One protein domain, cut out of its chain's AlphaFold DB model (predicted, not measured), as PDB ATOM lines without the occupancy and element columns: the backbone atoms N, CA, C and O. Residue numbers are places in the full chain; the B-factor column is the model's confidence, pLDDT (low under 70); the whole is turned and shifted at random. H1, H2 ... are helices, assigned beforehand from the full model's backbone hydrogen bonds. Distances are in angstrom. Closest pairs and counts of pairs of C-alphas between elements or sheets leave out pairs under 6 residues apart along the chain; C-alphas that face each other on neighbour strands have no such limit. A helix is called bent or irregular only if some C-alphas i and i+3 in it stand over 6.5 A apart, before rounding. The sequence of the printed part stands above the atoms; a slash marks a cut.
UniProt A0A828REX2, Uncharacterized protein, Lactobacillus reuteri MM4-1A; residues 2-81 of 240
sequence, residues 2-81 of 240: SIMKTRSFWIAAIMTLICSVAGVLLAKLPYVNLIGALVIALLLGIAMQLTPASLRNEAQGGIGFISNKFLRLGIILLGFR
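This is residues 2 to 81 of the 240 residues of an uncharacterized protein of Lactobacillus reuteri MM4-1A (UniProt A0A828REX2). One long helix, H1, is crossed on one side by two others, H3 near its start and H2 toward its end, making a flat, two-layered body from which residues 68 to 81 of H3 stick out. The 80 printed residues, all helix by class, hold H1, H2 and H3 in that order; the whole is only just compact, close to loose, radius of gyration of the C-alphas 13.9 A, spanning 40 by 36 by 14 A.

H1, residues 7 to 27, is 30.0 A long from C-alpha 7 at (292.869, 273.005, 280.231). H2 is residues 37 to 50, 20.7 A. H3, residues 53 to 81, 38.6 A, ends at C-alpha 81 at (295.136, 247.191, 301.522); it is irregular, C-alphas 58 and 61 being 7.0 A apart, with a kink of 46 degrees near residue 61.

H1 and H2 touch, closest C-alphas Gly 23 and Ala 41, 4.5 A, at a steep tilt of 49 degrees, opposite ways. Residues 7 to 13 of H1 touch residues 58 to 66 of H3, closest C-alphas Phe 9 and Gly 62, 4.0 A. Every O i to N i+4 pair is within hydrogen-bond range in H1, 8 of 10 in H2 and 22 of 25 in H3.

The farthest C-alphas, Ser 2 and Tyr 31, are 43.1 A apart. The printed part has no cut and no long link; pLDDT is under 70 in 20 residues, among them 30 to 36.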
ATOM      1  N   SER A   2     284.279 272.397 288.852       61.62
ATOM      2  CA  SER A   2     284.653 273.017 287.558       61.62
ATOM      3  C   SER A   2     286.129 272.857 287.158       61.62
ATOM      4  O   SER A   2     286.442 272.964 285.979       61.62
ATOM      5  N   ILE A   3     287.028 272.529 288.097       61.50
ATOM      6  CA  ILE A   3     288.474 272.380 287.828       61.50
ATOM      7  C   ILE A   3     288.766 271.216 286.867       61.50
ATOM      8  O   ILE A   3     289.651 271.326 286.036       61.50
ATOM      9  N   MET A   4     287.981 270.133 286.886       63.78
ATOM     10  CA  MET A   4     288.184 268.990 285.973       63.78
ATOM     11  C   MET A   4     287.916 269.314 284.491       63.78
ATOM     12  O   MET A   4     288.259 268.522 283.618       63.78
ATOM     13  N   LYS A   5     287.289 270.459 284.194       68.38
ATOM     14  CA  LYS A   5     287.046 270.927 282.821       68.38
ATOM     15  C   LYS A   5     288.089 271.936 282.338       68.38
ATOM     16  O   LYS A   5     288.026 272.346 281.183       68.38
ATOM     17  N   THR A   6     289.026 272.364 283.186       81.06
ATOM     18  CA  THR A   6     290.026 273.353 282.775       81.06
ATOM     19  C   THR A   6     291.157 272.691 281.994       81.06
ATOM     20  O   THR A   6     291.563 271.560 282.265       81.06
ATOM     21  N   ARG A   7     291.703 273.427 281.022       80.75
ATOM     22  CA  ARG A   7     292.869 273.005 280.231       80.75
ATOM     23  C   ARG A   7     294.073 272.678 281.124       80.75
ATOM     24  O   ARG A   7     294.754 271.686 280.893       80.75
ATOM     25  N   SER A   8     294.248 273.452 282.197       80.62
ATOM     26  CA  SER A   8     295.262 273.245 283.240       80.62
ATOM     27  C   SER A   8     295.216 271.842 283.856       80.62
ATOM     28  O   SER A   8     296.250 271.186 283.982       80.62
ATOM     29  N   PHE A   9     294.017 271.345 284.190       83.31
ATOM     30  CA  PHE A   9     293.856 270.012 284.770       83.31
ATOM     31  C   PHE A   9     294.276 268.912 283.796       83.31
ATOM     32  O   PHE A   9     295.013 268.009 284.183       83.31
ATOM     33  N   TRP A  10     293.857 269.000 282.533       84.88
ATOM     34  CA  TRP A  10     294.198 267.995 281.526       84.88
ATOM     35  C   TRP A  10     295.688 267.974 281.192       84.88
ATOM     36  O   TRP A  10     296.259 266.892 281.089       84.88
ATOM     37  N   ILE A  11     296.333 269.141 281.091       84.56
ATOM     38  CA  ILE A  11     297.788 269.222 280.897       84.56
ATOM     39  C   ILE A  11     298.508 268.549 282.073       84.56
ATOM     40  O   ILE A  11     299.327 267.657 281.860       84.56
ATOM     41  N   ALA A  12     298.151 268.899 283.314       83.31
ATOM     42  CA  ALA A  12     298.746 268.292 284.505       83.31
ATOM     43  C   ALA A  12     298.493 266.775 284.591       83.31
ATOM     44  O   ALA A  12     299.398 266.010 284.930       83.31
ATOM     45  N   ALA A  13     297.279 266.327 284.260       84.88
ATOM     46  CA  ALA A  13     296.908 264.915 284.260       84.88
ATOM     47  C   ALA A  13     297.711 264.123 283.227       84.88
ATOM     48  O   ALA A  13     298.250 263.072 283.552       84.88
ATOM     49  N   ILE A  14     297.855 264.644 282.006       87.50
ATOM     50  CA  ILE A  14     298.649 263.994 280.958       87.50
ATOM     51  C   ILE A  14     300.124 263.940 281.363       87.50
ATOM     52  O   ILE A  14     300.735 262.880 281.275       87.50
ATOM     53  N   MET A  15     300.693 265.042 281.862       84.69
ATOM     54  CA  MET A  15     302.094 265.088 282.300       84.69
ATOM     55  C   MET A  15     302.387 264.073 283.417       84.69
ATOM     56  O   MET A  15     303.349 263.307 283.332       84.69
ATOM     57  N   THR A  16     301.535 264.031 284.445       85.25
ATOM     58  CA  THR A  16     301.684 263.093 285.572       85.25
ATOM     59  C   THR A  16     301.437 261.643 285.154       85.25
ATOM     60  O   THR A  16     302.167 260.753 285.593       85.25
ATOM     61  N   LEU A  17     300.479 261.395 284.255       87.62
ATOM     62  CA  LEU A  17     300.227 260.071 283.687       87.62
ATOM     63  C   LEU A  17     301.427 259.578 282.874       87.62
ATOM     64  O   LEU A  17     301.837 258.435 283.049       87.62
ATOM     65  N   ILE A  18     302.020 260.433 282.034       88.12
ATOM     66  CA  ILE A  18     303.222 260.094 281.262       88.12
ATOM     67  C   ILE A  18     304.362 259.718 282.207       88.12
ATOM     68  O   ILE A  18     304.972 258.672 282.014       88.12
ATOM     69  N   CYS A  19     304.613 260.509 283.257       85.31
ATOM     70  CA  CYS A  19     305.652 260.186 284.243       85.31
ATOM     71  C   CYS A  19     305.382 258.859 284.960       85.31
ATOM     72  O   CYS A  19     306.301 258.067 285.148       85.31
ATOM     73  N   SER A  20     304.125 258.597 285.328       83.75
ATOM     74  CA  SER A  20     303.723 257.353 285.991       83.75
ATOM     75  C   SER A  20     303.893 256.134 285.076       83.75
ATOM     76  O   SER A  20     304.549 255.161 285.447       83.75
ATOM     77  N   VAL A  21     303.379 256.199 283.843       86.88
ATOM     78  CA  VAL A  21     303.474 255.109 282.859       86.88
ATOM     79  C   VAL A  21     304.925 254.868 282.452       86.88
ATOM     80  O   VAL A  21     305.369 253.721 282.443       86.88
ATOM     81  N   ALA A  22     305.683 255.929 282.166       86.69
ATOM     82  CA  ALA A  22     307.105 255.823 281.864       86.69
ATOM     83  C   ALA A  22     307.881 255.247 283.054       86.69
ATOM     84  O   ALA A  22     308.700 254.357 282.856       86.69
ATOM     85  N   GLY A  23     307.576 255.669 284.286       82.94
ATOM     86  CA  GLY A  23     308.180 255.116 285.499       82.94
ATOM     87  C   GLY A  23     307.940 253.613 285.650       82.94
ATOM     88  O   GLY A  23     308.880 252.859 285.890       82.94
ATOM     89  N   VAL A  24     306.704 253.153 285.430       82.44
ATOM     90  CA  VAL A  24     306.353 251.722 285.477       82.44
ATOM     91  C   VAL A  24     307.021 250.931 284.352       82.44
ATOM     92  O   VAL A  24     307.480 249.815 284.581       82.44
ATOM     93  N   LEU A  25     307.079 251.477 283.135       85.38
ATOM     94  CA  LEU A  25     307.722 250.814 281.999       85.38
ATOM     95  C   LEU A  25     309.239 250.720 282.185       85.38
ATOM     96  O   LEU A  25     309.811 249.654 281.967       85.38
ATOM     97  N   LEU A  26     309.879 251.799 282.637       83.00
ATOM     98  CA  LEU A  26     311.316 251.838 282.908       83.00
ATOM     99  C   LEU A  26     311.698 250.925 284.076       83.00
ATOM    100  O   LEU A  26     312.733 250.270 284.007       83.00
ATOM    101  N   ALA A  27     310.843 250.799 285.097       78.12
ATOM    102  CA  ALA A  27     311.059 249.857 286.197       78.12
ATOM    103  C   ALA A  27     311.110 248.388 285.742       78.12
ATOM    104  O   ALA A  27     311.678 247.555 286.441       78.12
ATOM    105  N   LYS A  28     310.547 248.046 284.572       79.31
ATOM    106  CA  LYS A  28     310.620 246.681 284.021       79.31
ATOM    107  C   LYS A  28     311.962 246.364 283.360       79.31
ATOM    108  O   LYS A  28     312.213 245.199 283.057       79.31
ATOM    109  N   LEU A  29     312.809 247.364 283.106       81.44
ATOM    110  CA  LEU A  29     314.128 247.132 282.527       81.44
ATOM    111  C   LEU A  29     315.067 246.499 283.570       81.44
ATOM    112  O   LEU A  29     315.050 246.898 284.743       81.44
ATOM    113  N   PRO A  30     315.917 245.535 283.166       59.06
ATOM    114  CA  PRO A  30     316.961 245.015 284.044       59.06
ATOM    115  C   PRO A  30     317.853 246.175 284.526       59.06
ATOM    116  O   PRO A  30     318.049 247.145 283.796       59.06
ATOM    117  N   TYR A  31     318.346 246.098 285.768       63.03
ATOM    118  CA  TYR A  31     319.079 247.142 286.523       63.03
ATOM    119  C   TYR A  31     318.242 248.300 287.092       63.03
ATOM    120  O   TYR A  31     318.554 248.789 288.174       63.03
ATOM    121  N   VAL A  32     317.155 248.701 286.431       65.75
ATOM    122  CA  VAL A  32     316.314 249.835 286.869       65.75
ATOM    123  C   VAL A  32     315.211 249.402 287.849       65.75
ATOM    124  O   VAL A  32     314.737 250.202 288.653       65.75
ATOM    125  N   ASN A  33     314.858 248.113 287.859       61.72
ATOM    126  CA  ASN A  33     313.858 247.544 288.772       61.72
ATOM    127  C   ASN A  33     314.187 247.763 290.267       61.72
ATOM    128  O   ASN A  33     313.288 247.934 291.082       61.72
ATOM    129  N   LEU A  34     315.475 247.838 290.621       53.38
ATOM    130  CA  LEU A  34     315.942 248.057 292.000       53.38
ATOM    131  C   LEU A  34     315.549 249.432 292.566       53.38
ATOM    132  O   LEU A  34     315.436 249.593 293.775       53.38
ATOM    133  N   ILE A  35     315.350 250.420 291.693       63.69
ATOM    134  CA  ILE A  35     315.003 251.794 292.075       63.69
ATOM    135  C   ILE A  35     313.491 251.907 292.356       63.69
ATOM    136  O   ILE A  35     313.060 252.759 293.129       63.69
ATOM    137  N   GLY A  36     312.681 251.013 291.774       65.31
ATOM    138  CA  GLY A  36     311.228 251.003 291.912       65.31
ATOM    139  C   GLY A  36     310.526 252.068 291.057       65.31
ATOM    140  O   GLY A  36     311.011 253.181 290.849       65.31
ATOM    141  N   ALA A  37     309.326 251.739 290.570       70.94
ATOM    142  CA  ALA A  37     308.552 252.605 289.669       70.94
ATOM    143  C   ALA A  37     308.248 253.998 290.255       70.94
ATOM    144  O   ALA A  37     308.196 254.980 289.515       70.94
ATOM    145  N   LEU A  38     308.079 254.094 291.580       68.12
ATOM    146  CA  LEU A  38     307.772 255.347 292.275       68.12
ATOM    147  C   LEU A  38     308.934 256.340 292.254       68.12
ATOM    148  O   LEU A  38     308.722 257.519 291.975       68.12
ATOM    149  N   VAL A  39     310.156 255.874 292.507       67.88
ATOM    150  CA  VAL A  39     311.339 256.740 292.488       67.88
ATOM    151  C   VAL A  39     311.620 257.223 291.066       67.88
ATOM    152  O   VAL A  39     311.917 258.397 290.865       67.88
ATOM    153  N   ILE A  40     311.451 256.360 290.059       75.62
ATOM    154  CA  ILE A  40     311.628 256.747 288.651       75.62
ATOM    155  C   ILE A  40     310.587 257.792 288.244       75.62
ATOM    156  O   ILE A  40     310.939 258.800 287.637       75.62
ATOM    157  N   ALA A  41     309.315 257.594 288.607       78.38
ATOM    158  CA  ALA A  41     308.265 258.576 288.341       78.38
ATOM    159  C   ALA A  41     308.565 259.933 289.005       78.38
ATOM    160  O   ALA A  41     308.324 260.980 288.404       78.38
ATOM    161  N   LEU A  42     309.141 259.920 290.211       74.00
ATOM    162  CA  LEU A  42     309.565 261.126 290.916       74.00
ATOM    163  C   LEU A  42     310.741 261.828 290.213       74.00
ATOM    164  O   LEU A  42     310.676 263.035 289.984       74.00
ATOM    165  N   LEU A  43     311.773 261.086 289.796       78.62
ATOM    166  CA  LEU A  43     312.894 261.632 289.020       78.62
ATOM    167  C   LEU A  43     312.432 262.224 287.683       78.62
ATOM    168  O   LEU A  43     312.886 263.301 287.300       78.62
ATOM    169  N   LEU A  44     311.490 261.568 286.998       83.56
ATOM    170  CA  LEU A  44     310.871 262.098 285.782       83.56
ATOM    171  C   LEU A  44     310.100 263.391 286.064       83.56
ATOM    172  O   LEU A  44     310.253 264.357 285.323       83.56
ATOM    173  N   GLY A  45     309.337 263.448 287.161       80.62
ATOM    174  CA  GLY A  45     308.653 264.665 287.604       80.62
ATOM    175  C   GLY A  45     309.617 265.822 287.893       80.62
ATOM    176  O   GLY A  45     309.343 266.960 287.512       80.62
ATOM    177  N   ILE A  46     310.779 265.539 288.493       78.06
ATOM    178  CA  ILE A  46     311.855 266.526 288.674       78.06
ATOM    179  C   ILE A  46     312.429 266.947 287.317       78.06
ATOM    180  O   ILE A  46     312.575 268.139 287.069       78.06
ATOM    181  N   ALA A  47     312.683 266.012 286.399       84.50
ATOM    182  CA  ALA A  47     313.160 266.332 285.052       84.50
ATOM    183  C   ALA A  47     312.154 267.186 284.257       84.50
ATOM    184  O   ALA A  47     312.557 268.036 283.462       84.50
ATOM    185  N   MET A  48     310.845 267.055 284.514       82.56
ATOM    186  CA  MET A  48     309.839 267.954 283.933       82.56
ATOM    187  C   MET A  48     310.019 269.410 284.373       82.56
ATOM    188  O   MET A  48     309.560 270.315 283.673       82.56
ATOM    189  N   GLN A  49     310.743 269.678 285.464       76.56
ATOM    190  CA  GLN A  49     311.141 271.035 285.834       76.56
ATOM    191  C   GLN A  49     312.188 271.655 284.890       76.56
ATOM    192  O   GLN A  49     312.584 272.801 285.094       76.56
ATOM    193  N   LEU A  50     312.611 270.959 283.836       82.44
ATOM    194  CA  LEU A  50     313.423 271.520 282.752       82.44
ATOM    195  C   LEU A  50     312.566 271.990 281.559       82.44
ATOM    196  O   LEU A  50     313.078 272.616 280.637       82.44
ATOM    197  N   THR A  51     311.253 271.717 281.567       82.94
ATOM    198  CA  THR A  51     310.328 272.120 280.491       82.94
ATOM    199  C   THR A  51     310.002 273.624 280.519       82.94
ATOM    200  O   THR A  51     310.156 274.264 281.567       82.94
ATOM    201  N   PRO A  52     309.533 274.216 279.399       84.69
ATOM    202  CA  PRO A  52     309.259 275.650 279.307       84.69
ATOM    203  C   PRO A  52     308.341 276.170 280.421       84.69
ATOM    204  O   PRO A  52     307.339 275.543 280.770       84.69
ATOM    205  N   ALA A  53     308.662 277.355 280.950       80.50
ATOM    206  CA  ALA A  53     307.924 277.971 282.055       80.50
ATOM    207  C   ALA A  53     306.432 278.187 281.736       80.50
ATOM    208  O   ALA A  53     305.594 278.049 282.620       80.50
ATOM    209  N   SER A  54     306.087 278.445 280.469       78.94
ATOM    210  CA  SER A  54     304.701 278.597 280.008       78.94
ATOM    211  C   SER A  54     303.851 277.352 280.275       78.94
ATOM    212  O   SER A  54     302.779 277.458 280.864       78.94
ATOM    213  N   LEU A  55     304.360 276.170 279.915       77.69
ATOM    214  CA  LEU A  55     303.666 274.898 280.119       77.69
ATOM    215  C   LEU A  55     303.529 274.568 281.612       77.69
ATOM    216  O   LEU A  55     302.497 274.071 282.057       77.69
ATOM    217  N   ARG A  56     304.561 274.886 282.400       76.06
ATOM    218  CA  ARG A  56     304.569 274.648 283.846       76.06
ATOM    219  C   ARG A  56     303.560 275.523 284.580       76.06
ATOM    220  O   ARG A  56     302.801 275.007 285.394       76.06
ATOM    221  N   ASN A  57     303.520 276.813 284.255       77.75
ATOM    222  CA  ASN A  57     302.575 277.760 284.846       77.75
ATOM    223  C   ASN A  57     301.129 277.390 284.492       77.75
ATOM    224  O   ASN A  57     300.248 277.452 285.345       77.75
ATOM    225  N   GLU A  58     300.886 276.913 283.267       80.00
ATOM    226  CA  GLU A  58     299.561 276.436 282.862       80.00
ATOM    227  C   GLU A  58     299.168 275.137 283.596       80.00
ATOM    228  O   GLU A  58     297.993 274.938 283.904       80.00
ATOM    229  N   ALA A  59     300.128 274.275 283.952       77.00
ATOM    230  CA  ALA A  59     299.893 273.026 284.682       77.00
ATOM    231  C   ALA A  59     299.784 273.184 286.213       77.00
ATOM    232  O   ALA A  59     299.192 272.319 286.861       77.00
ATOM    233  N   GLN A  60     300.315 274.260 286.811       74.56
ATOM    234  CA  GLN A  60     300.390 274.441 288.274       74.56
ATOM    235  C   GLN A  60     299.040 274.248 288.983       74.56
ATOM    236  O   GLN A  60     298.957 273.508 289.968       74.56
ATOM    237  N   GLY A  61     297.968 274.846 288.450       71.06
ATOM    238  CA  GLY A  61     296.621 274.717 289.018       71.06
ATOM    239  C   GLY A  61     296.095 273.273 289.018       71.06
ATOM    240  O   GLY A  61     295.439 272.844 289.969       71.06
ATOM    241  N   GLY A  62     296.420 272.498 287.980       76.00
ATOM    242  CA  GLY A  62     296.076 271.080 287.871       76.00
ATOM    243  C   GLY A  62     296.931 270.176 288.763       76.00
ATOM    244  O   GLY A  62     296.394 269.270 289.404       76.00
ATOM    245  N   ILE A  63     298.240 270.446 288.863       76.69
ATOM    246  CA  ILE A  63     299.182 269.666 289.686       76.69
ATOM    247  C   ILE A  63     298.787 269.731 291.163       76.69
ATOM    248  O   ILE A  63     298.717 268.690 291.816       76.69
ATOM    249  N   GLY A  64     298.457 270.920 291.683       69.88
ATOM    250  CA  GLY A  64     298.025 271.075 293.077       69.88
ATOM    251  C   GLY A  64     296.741 270.299 293.401       69.88
ATOM    252  O   GLY A  64     296.616 269.711 294.479       69.88
ATOM    253  N   PHE A  65     295.800 270.233 292.452       72.44
ATOM    254  CA  PHE A  65     294.572 269.447 292.601       72.44
ATOM    255  C   PHE A  65     294.847 267.939 292.593       72.44
ATOM    256  O   PHE A  65     294.326 267.221 293.452       72.44
ATOM    257  N   ILE A  66     295.658 267.462 291.640       76.25
ATOM    258  CA  ILE A  66     296.032 266.046 291.531       76.25
ATOM    259  C   ILE A  66     296.800 265.621 292.783       76.25
ATOM    260  O   ILE A  66     296.381 264.675 293.446       76.25
ATOM    261  N   SER A  67     297.841 266.363 293.167       66.75
ATOM    262  CA  SER A  67     298.655 266.071 294.352       66.75
ATOM    263  C   SER A  67     297.801 265.956 295.615       66.75
ATOM    264  O   SER A  67     297.905 264.974 296.334       66.75
ATOM    265  N   ASN A  68     296.850 266.863 295.852       65.44
ATOM    266  CA  ASN A  68     296.032 266.784 297.064       65.44
ATOM    267  C   ASN A  68     294.951 265.693 297.016       65.44
ATOM    268  O   ASN A  68     294.765 264.955 297.988       65.44
ATOM    269  N   LYS A  69     294.193 265.592 295.914       75.69
ATOM    270  CA  LYS A  69     293.040 264.677 295.854       75.69
ATOM    271  C   LYS A  69     293.426 263.245 295.513       75.69
ATOM    272  O   LYS A  69     292.911 262.330 296.153       75.69
ATOM    273  N   PHE A  70     294.309 263.040 294.534       76.19
ATOM    274  CA  PHE A  70     294.724 261.693 294.139       76.19
ATOM    275  C   PHE A  70     295.631 261.063 295.189       76.19
ATOM    276  O   PHE A  70     295.455 259.884 295.469       76.19
ATOM    277  N   LEU A  71     296.527 261.828 295.830       66.69
ATOM    278  CA  LEU A  71     297.334 261.289 296.928       66.69
ATOM    279  C   LEU A  71     296.443 260.860 298.095       66.69
ATOM    280  O   LEU A  71     296.604 259.756 298.604       66.69
ATOM    281  N   ARG A  72     295.446 261.675 298.472       69.38
ATOM    282  CA  ARG A  72     294.486 261.307 299.524       69.38
ATOM    283  C   ARG A  72     293.688 260.058 299.154       69.38
ATOM    284  O   ARG A  72     293.542 259.177 299.993       69.38
ATOM    285  N   LEU A  73     293.209 259.958 297.913       78.81
ATOM    286  CA  LEU A  73     292.532 258.753 297.429       78.81
ATOM    287  C   LEU A  73     293.464 257.534 297.472       78.81
ATOM    288  O   LEU A  73     293.056 256.477 297.941       78.81
ATOM    289  N   GLY A  74     294.720 257.693 297.051       74.81
ATOM    290  CA  GLY A  74     295.749 256.659 297.130       74.81
ATOM    291  C   GLY A  74     296.001 256.195 298.563       74.81
ATOM    292  O   GLY A  74     296.017 254.996 298.801       74.81
ATOM    293  N   ILE A  75     296.110 257.118 299.525       67.75
ATOM    294  CA  ILE A  75     296.260 256.800 300.956       67.75
ATOM    295  C   ILE A  75     295.031 256.049 301.484       67.75
ATOM    296  O   ILE A  75     295.190 255.075 302.210       67.75
ATOM    297  N   ILE A  76     293.815 256.457 301.101       73.12
ATOM    298  CA  ILE A  76     292.577 255.767 301.496       73.12
ATOM    299  C   ILE A  76     292.560 254.332 300.948       73.12
ATOM    300  O   ILE A  76     292.336 253.388 301.703       73.12
ATOM    301  N   LEU A  77     292.840 254.151 299.653       80.31
ATOM    302  CA  LEU A  77     292.896 252.833 299.006       80.31
ATOM    303  C   LEU A  77     294.013 251.954 299.577       80.31
ATOM    304  O   LEU A  77     293.826 250.756 299.777       80.31
ATOM    305  N   LEU A  78     295.160 252.552 299.891       70.69
ATOM    306  CA  LEU A  78     296.257 251.878 300.568       70.69
ATOM    307  C   LEU A  78     295.867 251.475 301.995       70.69
ATOM    308  O   LEU A  78     296.226 250.388 302.431       70.69
ATOM    309  N   GLY A  79     295.063 252.291 302.679       69.06
ATOM    310  CA  GLY A  79     294.434 251.962 303.957       69.06
ATOM    311  C   GLY A  79     293.561 250.709 303.891       69.06
ATOM    312  O   GLY A  79     293.635 249.882 304.791       69.06
ATOM    313  N   PHE A  80     292.809 250.515 302.802       73.25
ATOM    314  CA  PHE A  80     292.048 249.278 302.572       73.25
ATOM    315  C   PHE A  80     292.935 248.058 302.276       73.25
ATOM    316  O   PHE A  80     292.521 246.933 302.543       73.25
ATOM    317  N   ARG A  81     294.143 248.261 301.731       70.81
ATOM    318  CA  ARG A  81     295.136 247.191 301.522       70.81
ATOM    319  C   ARG A  81     295.875 246.828 302.813       70.81
ATOM    320  O   ARG A  81     296.341 245.699 302.944       70.81
TER     321      ARG A  81